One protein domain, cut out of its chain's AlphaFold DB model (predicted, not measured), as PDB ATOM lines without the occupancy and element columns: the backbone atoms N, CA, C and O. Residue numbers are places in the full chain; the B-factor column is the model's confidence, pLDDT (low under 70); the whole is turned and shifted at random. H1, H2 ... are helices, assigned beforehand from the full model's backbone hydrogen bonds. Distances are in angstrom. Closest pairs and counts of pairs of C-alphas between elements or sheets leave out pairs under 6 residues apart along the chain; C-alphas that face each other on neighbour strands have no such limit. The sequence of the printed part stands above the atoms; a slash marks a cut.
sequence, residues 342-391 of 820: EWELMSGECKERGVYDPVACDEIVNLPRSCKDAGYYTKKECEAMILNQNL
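AT A GLANCE: This is residues 342 to 391 of the 820 residues of an uncharacterized protein of Candidatus Woesearchaeota archaeon CG10_big_fil_rev_8_21_14_0_10_34_12 (UniProt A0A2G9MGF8). The model is a narrow rod made of two helix steps one after the other along its length, the short H2 followed by the longer H3, then the short H4 followed by H5, the longest helix. H1, a small helix that touches no other helix, makes one end of the rod, and H5 reaches to the other. The printed part has 50 residues with five named helices, H1 to H5 in order along the chain, and no named strand; its class is all helix. It is only just loose, close to compact, with a radius of gyration of the C-alphas of 11.9 A, and the C-alphas span 42 by 17 by 14 A.

HOW THE PARTS SIT: H5, residues 379 to 390, only just touches H4, residues 369 to 373, with 3 pairs of C-alphas within 8 A; the closest C-alphas are those of Cys 371 and Cys 382, 5.3 A apart. H5 touches H4 with residues 382 to 386 alone. H3, residues 358 to 365, is close to H5 but not clearly touching it, the closest C-alphas being those of Glu 363 and Lys 379 at 7.3 A. H3 and H5 run the same way at a shallow tilt of 16 degrees. H3 and H4 are only just apart, with their closest C-alphas 8.0 A from each other. H3 touches H2, residues 348 to 352, and the closest C-alphas are those of Cys 350 and Cys 361, 5.8 A apart. H2 is apart from H4 and from H5. H1, residues 342 to 345, is only just apart from H2, their closest C-alphas being 8.2 A from each other, and it is apart from H3, H4 and H5. In H2, H3, H4 and H5 every O i to N i+4 pair is within hydrogen-bond range; H1 is too short for such a pair.

IN THESE COORDINATES: H5 is 16.4 A long from first to last C-alpha, from C-alpha 379 at (-0.637, 5.976, 8.724) to C-alpha 390 at (1.426, 18.566, -1.574). H3 is 10.2 A long. H4 measures 6.0 A, H2 6.4 A and H1 5.2 A. H1 begins at C-alpha 342, at (-16.202, -11.867, 16.430).

THE WHOLE: The two C-alphas farthest apart are those of Glu 342 and Leu 391, the first and last printed residues, at 42.2 A. The printed part has no cut, and the four links between the helices are tight. The mean pLDDT of the printed part is 81.9, and residue 342 is under 70.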
ATOM      1  N   GLU A 342     -17.159 -12.989  16.426       64.31
ATOM      2  CA  GLU A 342     -16.202 -11.867  16.430       64.31
ATOM      3  C   GLU A 342     -15.665 -11.565  15.025       64.31
ATOM      4  O   GLU A 342     -15.514 -10.401  14.657       64.31
ATOM      5  N   TRP A 343     -15.484 -12.595  14.188       71.25
ATOM      6  CA  TRP A 343     -15.173 -12.400  12.773       71.25
ATOM      7  C   TRP A 343     -16.339 -11.728  12.050       71.25
ATOM      8  O   TRP A 343     -16.112 -10.917  11.168       71.25
ATOM      9  N   GLU A 344     -17.595 -11.992  12.417       74.44
ATOM     10  CA  GLU A 344     -18.749 -11.323  11.798       74.44
ATOM     11  C   GLU A 344     -18.794  -9.814  12.099       74.44
ATOM     12  O   GLU A 344     -19.205  -9.056  11.220       74.44
ATOM     13  N   LEU A 345     -18.274  -9.373  13.251       72.94
ATOM     14  CA  LEU A 345     -18.286  -7.976  13.709       72.94
ATOM     15  C   LEU A 345     -17.178  -7.080  13.128       72.94
ATOM     16  O   LEU A 345     -17.308  -5.861  13.197       72.94
ATOM     17  N   MET A 346     -16.114  -7.635  12.534       72.31
ATOM     18  CA  MET A 346     -15.091  -6.805  11.879       72.31
ATOM     19  C   MET A 346     -15.626  -6.123  10.610       72.31
ATOM     20  O   MET A 346     -16.521  -6.649   9.937       72.31
ATOM     21  N   SER A 347     -15.068  -4.960  10.256       78.62
ATOM     22  CA  SER A 347     -15.454  -4.240   9.036       78.62
ATOM     23  C   SER A 347     -15.176  -5.094   7.788       78.62
ATOM     24  O   SER A 347     -14.228  -5.886   7.750       78.62
ATOM     25  N   GLY A 348     -16.016  -4.960   6.756       83.00
ATOM     26  CA  GLY A 348     -15.829  -5.685   5.490       83.00
ATOM     27  C   GLY A 348     -14.453  -5.425   4.863       83.00
ATOM     28  O   GLY A 348     -13.821  -6.357   4.372       83.00
ATOM     29  N   GLU A 349     -13.945  -4.195   4.995       79.44
ATOM     30  CA  GLU A 349     -12.644  -3.765   4.464       79.44
ATOM     31  C   GLU A 349     -11.460  -4.520   5.095       79.44
ATOM     32  O   GLU A 349     -10.514  -4.886   4.395       79.44
ATOM     33  N   CYS A 350     -11.510  -4.822   6.398       81.50
ATOM     34  CA  CYS A 350     -10.444  -5.580   7.067       81.50
ATOM     35  C   CYS A 350     -10.482  -7.074   6.719       81.50
ATOM     36  O   CYS A 350      -9.431  -7.712   6.597       81.50
ATOM     37  N   LYS A 351     -11.682  -7.632   6.492       81.69
ATOM     38  CA  LYS A 351     -11.865  -9.040   6.095       81.69
ATOM     39  C   LYS A 351     -11.308  -9.322   4.712       81.69
ATOM     40  O   LYS A 351     -10.607 -10.314   4.535       81.69
ATOM     41  N   GLU A 352     -11.594  -8.448   3.750       82.00
ATOM     42  CA  GLU A 352     -11.111  -8.588   2.371       82.00
ATOM     43  C   GLU A 352      -9.578  -8.562   2.282       82.00
ATOM     44  O   GLU A 352      -9.003  -9.149   1.369       82.00
ATOM     45  N   ARG A 353      -8.910  -7.934   3.260       75.62
ATOM     46  CA  ARG A 353      -7.450  -7.763   3.289       75.62
ATOM     47  C   ARG A 353      -6.715  -8.666   4.277       75.62
ATOM     48  O   ARG A 353      -5.492  -8.599   4.357       75.62
ATOM     49  N   GLY A 354      -7.429  -9.523   5.008       80.56
ATOM     50  CA  GLY A 354      -6.820 -10.455   5.960       80.56
ATOM     51  C   GLY A 354      -6.122  -9.766   7.138       80.56
ATOM     52  O   GLY A 354      -5.102 -10.263   7.614       80.56
ATOM     53  N   VAL A 355      -6.642  -8.622   7.597       81.12
ATOM     54  CA  VAL A 355      -6.158  -7.943   8.808       81.12
ATOM     55  C   VAL A 355      -6.993  -8.429   9.990       81.12
ATOM     56  O   VAL A 355      -8.188  -8.162  10.061       81.12
ATOM     57  N   TYR A 356      -6.363  -9.190  10.887       77.06
ATOM     58  CA  TYR A 356      -7.030  -9.867  12.010       77.06
ATOM     59  C   TYR A 356      -6.894  -9.122  13.348       77.06
ATOM     60  O   TYR A 356      -7.509  -9.528  14.327       77.06
ATOM     61  N   ASP A 357      -6.073  -8.072  13.396       77.81
ATOM     62  CA  ASP A 357      -5.853  -7.253  14.588       77.81
ATOM     63  C   ASP A 357      -6.866  -6.091  14.613       77.81
ATOM     64  O   ASP A 357      -6.854  -5.278  13.683       77.81
ATOM     65  N   PRO A 358      -7.744  -5.995  15.632       75.00
ATOM     66  CA  PRO A 358      -8.734  -4.925  15.743       75.00
ATOM     67  C   PRO A 358      -8.121  -3.523  15.754       75.00
ATOM     68  O   PRO A 358      -8.717  -2.611  15.189       75.00
ATOM     69  N   VAL A 359      -6.929  -3.353  16.341       77.56
ATOM     70  CA  VAL A 359      -6.249  -2.048  16.415       77.56
ATOM     71  C   VAL A 359      -5.737  -1.648  15.037       77.56
ATOM     72  O   VAL A 359      -6.035  -0.560  14.553       77.56
ATOM     73  N   ALA A 360      -5.055  -2.566  14.346       79.62
ATOM     74  CA  ALA A 360      -4.622  -2.337  12.969       79.62
ATOM     75  C   ALA A 360      -5.812  -2.145  12.009       79.62
ATOM     76  O   ALA A 360      -5.720  -1.395  11.041       79.62
ATOM     77  N   CYS A 361      -6.939  -2.815  12.263       83.88
ATOM     78  CA  CYS A 361      -8.160  -2.634  11.487       83.88
ATOM     79  C   CYS A 361      -8.754  -1.233  11.685       83.88
ATOM     80  O   CYS A 361      -9.117  -0.593  10.701       83.88
ATOM     81  N   ASP A 362      -8.811  -0.736  12.921       82.56
ATOM     82  CA  ASP A 362      -9.304   0.612  13.212       82.56
ATOM     83  C   ASP A 362      -8.395   1.690  12.599       82.56
ATOM     84  O   ASP A 362      -8.878   2.630  11.966       82.56
ATOM     85  N   GLU A 363      -7.071   1.498  12.649       85.94
ATOM     86  CA  GLU A 363      -6.119   2.368  11.947       85.94
ATOM     87  C   GLU A 363      -6.396   2.419  10.438       85.94
ATOM     88  O   GLU A 363      -6.431   3.505   9.864       85.94
ATOM     89  N   ILE A 364      -6.656   1.275   9.794       84.12
ATOM     90  CA  ILE A 364      -6.968   1.206   8.356       84.12
ATOM     91  C   ILE A 364      -8.310   1.870   8.038       84.12
ATOM     92  O   ILE A 364      -8.411   2.607   7.055       84.12
ATOM     93  N   VAL A 365      -9.345   1.622   8.845       86.31
ATOM     94  CA  VAL A 365     -10.685   2.194   8.638       86.31
ATOM     95  C   VAL A 365     -10.627   3.722   8.702       86.31
ATOM     96  O   VAL A 365     -11.241   4.388   7.859       86.31
ATOM     97  N   ASN A 366      -9.813   4.264   9.610       86.19
ATOM     98  CA  ASN A 366      -9.671   5.698   9.849       86.19
ATOM     99  C   ASN A 366      -8.702   6.424   8.893       86.19
ATOM    100  O   ASN A 366      -8.600   7.650   8.953       86.19
ATOM    101  N   LEU A 367      -8.027   5.729   7.965       87.81
ATOM    102  CA  LEU A 367      -7.220   6.401   6.936       87.81
ATOM    103  C   LEU A 367      -8.100   7.206   5.956       87.81
ATOM    104  O   LEU A 367      -9.179   6.741   5.567       87.81
ATOM    105  N   PRO A 368      -7.636   8.380   5.477       90.19
ATOM    106  CA  PRO A 368      -8.289   9.121   4.401       90.19
ATOM    107  C   PRO A 368      -8.551   8.247   3.165       90.19
ATOM    108  O   PRO A 368      -7.715   7.423   2.784       90.19
ATOM    109  N   ARG A 369      -9.694   8.450   2.489       86.12
ATOM    110  CA  ARG A 369     -10.045   7.701   1.261       86.12
ATOM    111  C   ARG A 369      -8.957   7.781   0.193       86.12
ATOM    112  O   ARG A 369      -8.621   6.756  -0.379       86.12
ATOM    113  N   SER A 370      -8.340   8.948   0.009       86.25
ATOM    114  CA  SER A 370      -7.235   9.145  -0.939       86.25
ATOM    115  C   SER A 370      -6.057   8.194  -0.697       86.25
ATOM    116  O   SER A 370      -5.477   7.683  -1.651       86.25
ATOM    117  N   CYS A 371      -5.728   7.902   0.564       90.62
ATOM    118  CA  CYS A 371      -4.689   6.934   0.914       90.62
ATOM    119  C   CYS A 371      -5.122   5.497   0.646       90.62
ATOM    120  O   CYS A 371      -4.356   4.723   0.072       90.62
ATOM    121  N   LYS A 372      -6.369   5.164   0.989       86.75
ATOM    122  CA  LYS A 372      -6.937   3.831   0.757       86.75
ATOM    123  C   LYS A 372      -7.041   3.497  -0.732       86.75
ATOM    124  O   LYS A 372      -6.708   2.381  -1.119       86.75
ATOM    125  N   ASP A 373      -7.443   4.465  -1.549       88.06
ATOM    126  CA  ASP A 373      -7.584   4.322  -3.001       88.06
ATOM    127  C   ASP A 373      -6.217   4.196  -3.695       88.06
ATOM    128  O   ASP A 373      -6.085   3.489  -4.694       88.06
ATOM    129  N   ALA A 374      -5.182   4.829  -3.135       85.25
ATOM    130  CA  ALA A 374      -3.806   4.742  -3.616       85.25
ATOM    131  C   ALA A 374      -3.034   3.511  -3.095       85.25
ATOM    132  O   ALA A 374      -1.877   3.309  -3.461       85.25
ATOM    133  N   GLY A 375      -3.671   2.667  -2.275       88.06
ATOM    134  CA  GLY A 375      -3.092   1.417  -1.786       88.06
ATOM    135  C   GLY A 375      -2.199   1.542  -0.548       88.06
ATOM    136  O   GLY A 375      -1.458   0.605  -0.261       88.06
ATOM    137  N   TYR A 376      -2.264   2.660   0.180       87.06
ATOM    138  CA  TYR A 376      -1.519   2.873   1.423       87.06
ATOM    139  C   TYR A 376      -2.398   2.544   2.628       87.06
ATOM    140  O   TYR A 376      -3.468   3.130   2.807       87.06
ATOM    141  N   TYR A 377      -1.948   1.601   3.458       82.25
ATOM    142  CA  TYR A 377      -2.754   1.040   4.551       82.25
ATOM    143  C   TYR A 377      -2.124   1.224   5.923       82.25
ATOM    144  O   TYR A 377      -2.632   0.714   6.915       82.25
ATOM    145  N   THR A 378      -1.039   1.984   5.991       82.94
ATOM    146  CA  THR A 378      -0.470   2.446   7.250       82.94
ATOM    147  C   THR A 378      -0.502   3.966   7.293       82.94
ATOM    148  O   THR A 378      -0.342   4.640   6.269       82.94
ATOM    149  N   LYS A 379      -0.677   4.524   8.493       82.12
ATOM    150  CA  LYS A 379      -0.637   5.976   8.724       82.12
ATOM    151  C   LYS A 379       0.641   6.603   8.160       82.12
ATOM    152  O   LYS A 379       0.570   7.594   7.443       82.12
ATOM    153  N   LYS A 380       1.783   5.945   8.367       82.25
ATOM    154  CA  LYS A 380       3.096   6.394   7.885       82.25
ATOM    155  C   LYS A 380       3.197   6.451   6.356       82.25
ATOM    156  O   LYS A 380       3.754   7.398   5.810       82.25
ATOM    157  N   GLU A 381       2.681   5.444   5.655       85.75
ATOM    158  CA  GLU A 381       2.670   5.437   4.186       85.75
ATOM    159  C   GLU A 381       1.708   6.488   3.615       85.75
ATOM    160  O   GLU A 381       2.024   7.149   2.627       85.75
ATOM    161  N   CYS A 382       0.557   6.671   4.264       88.19
ATOM    162  CA  CYS A 382      -0.427   7.684   3.903       88.19
ATOM    163  C   CYS A 382       0.117   9.109   4.087       88.19
ATOM    164  O   CYS A 382       0.006   9.928   3.178       88.19
ATOM    165  N   GLU A 383       0.774   9.391   5.214       82.81
ATOM    166  CA  GLU A 383       1.425  10.679   5.487       82.81
ATOM    167  C   GLU A 383       2.522  10.985   4.463       82.81
ATOM    168  O   GLU A 383       2.576  12.094   3.933       82.81
ATOM    169  N   ALA A 384       3.348   9.994   4.112       80.31
ATOM    170  CA  ALA A 384       4.372  10.155   3.084       80.31
ATOM    171  C   ALA A 384       3.770  10.449   1.700       80.31
ATOM    172  O   ALA A 384       4.308  11.263   0.948       80.31
ATOM    173  N   MET A 385       2.645   9.816   1.352       88.00
ATOM    174  CA  MET A 385       1.953  10.098   0.095       88.00
ATOM    175  C   MET A 385       1.341  11.501   0.078       88.00
ATOM    176  O   MET A 385       1.542  12.226  -0.895       88.00
ATOM    177  N   ILE A 386       0.642  11.900   1.143       84.25
ATOM    178  CA  ILE A 386       0.030  13.230   1.251       84.25
ATOM    179  C   ILE A 386       1.109  14.315   1.176       84.25
ATOM    180  O   ILE A 386       0.946  15.297   0.454       84.25
ATOM    181  N   LEU A 387       2.244  14.112   1.852       80.94
ATOM    182  CA  LEU A 387       3.381  15.026   1.786       80.94
ATOM    183  C   LEU A 387       3.927  15.140   0.353       80.94
ATOM    184  O   LEU A 387       4.108  16.246  -0.146       80.94
ATOM    185  N   ASN A 388       4.106  14.016  -0.346       79.19
ATOM    186  CA  ASN A 388       4.587  14.006  -1.730       79.19
ATOM    187  C   ASN A 388       3.597  14.625  -2.731       79.19
ATOM    188  O   ASN A 388       4.031  15.191  -3.731       79.19
ATOM    189  N   GLN A 389       2.285  14.524  -2.493       82.62
ATOM    190  CA  GLN A 389       1.267  15.160  -3.340       82.62
ATOM    191  C   GLN A 389       1.183  16.674  -3.133       82.62
ATOM    192  O   GLN A 389       0.836  17.395  -4.066       82.62
ATOM    193  N   ASN A 390       1.505  17.151  -1.929       83.06
ATOM    194  CA  ASN A 390       1.426  18.566  -1.574       83.06
ATOM    195  C   ASN A 390       2.728  19.338  -1.844       83.06
ATOM    196  O   ASN A 390       2.719  20.569  -1.838       83.06
ATOM    197  N   LEU A 391       3.843  18.647  -2.099       78.19
ATOM    198  CA  LEU A 391       5.088  19.293  -2.505       78.19
ATOM    199  C   LEU A 391       4.997  19.770  -3.971       78.19
ATOM    200  O   LEU A 391       4.570  19.008  -4.843       78.19
TER     201      LEU A 391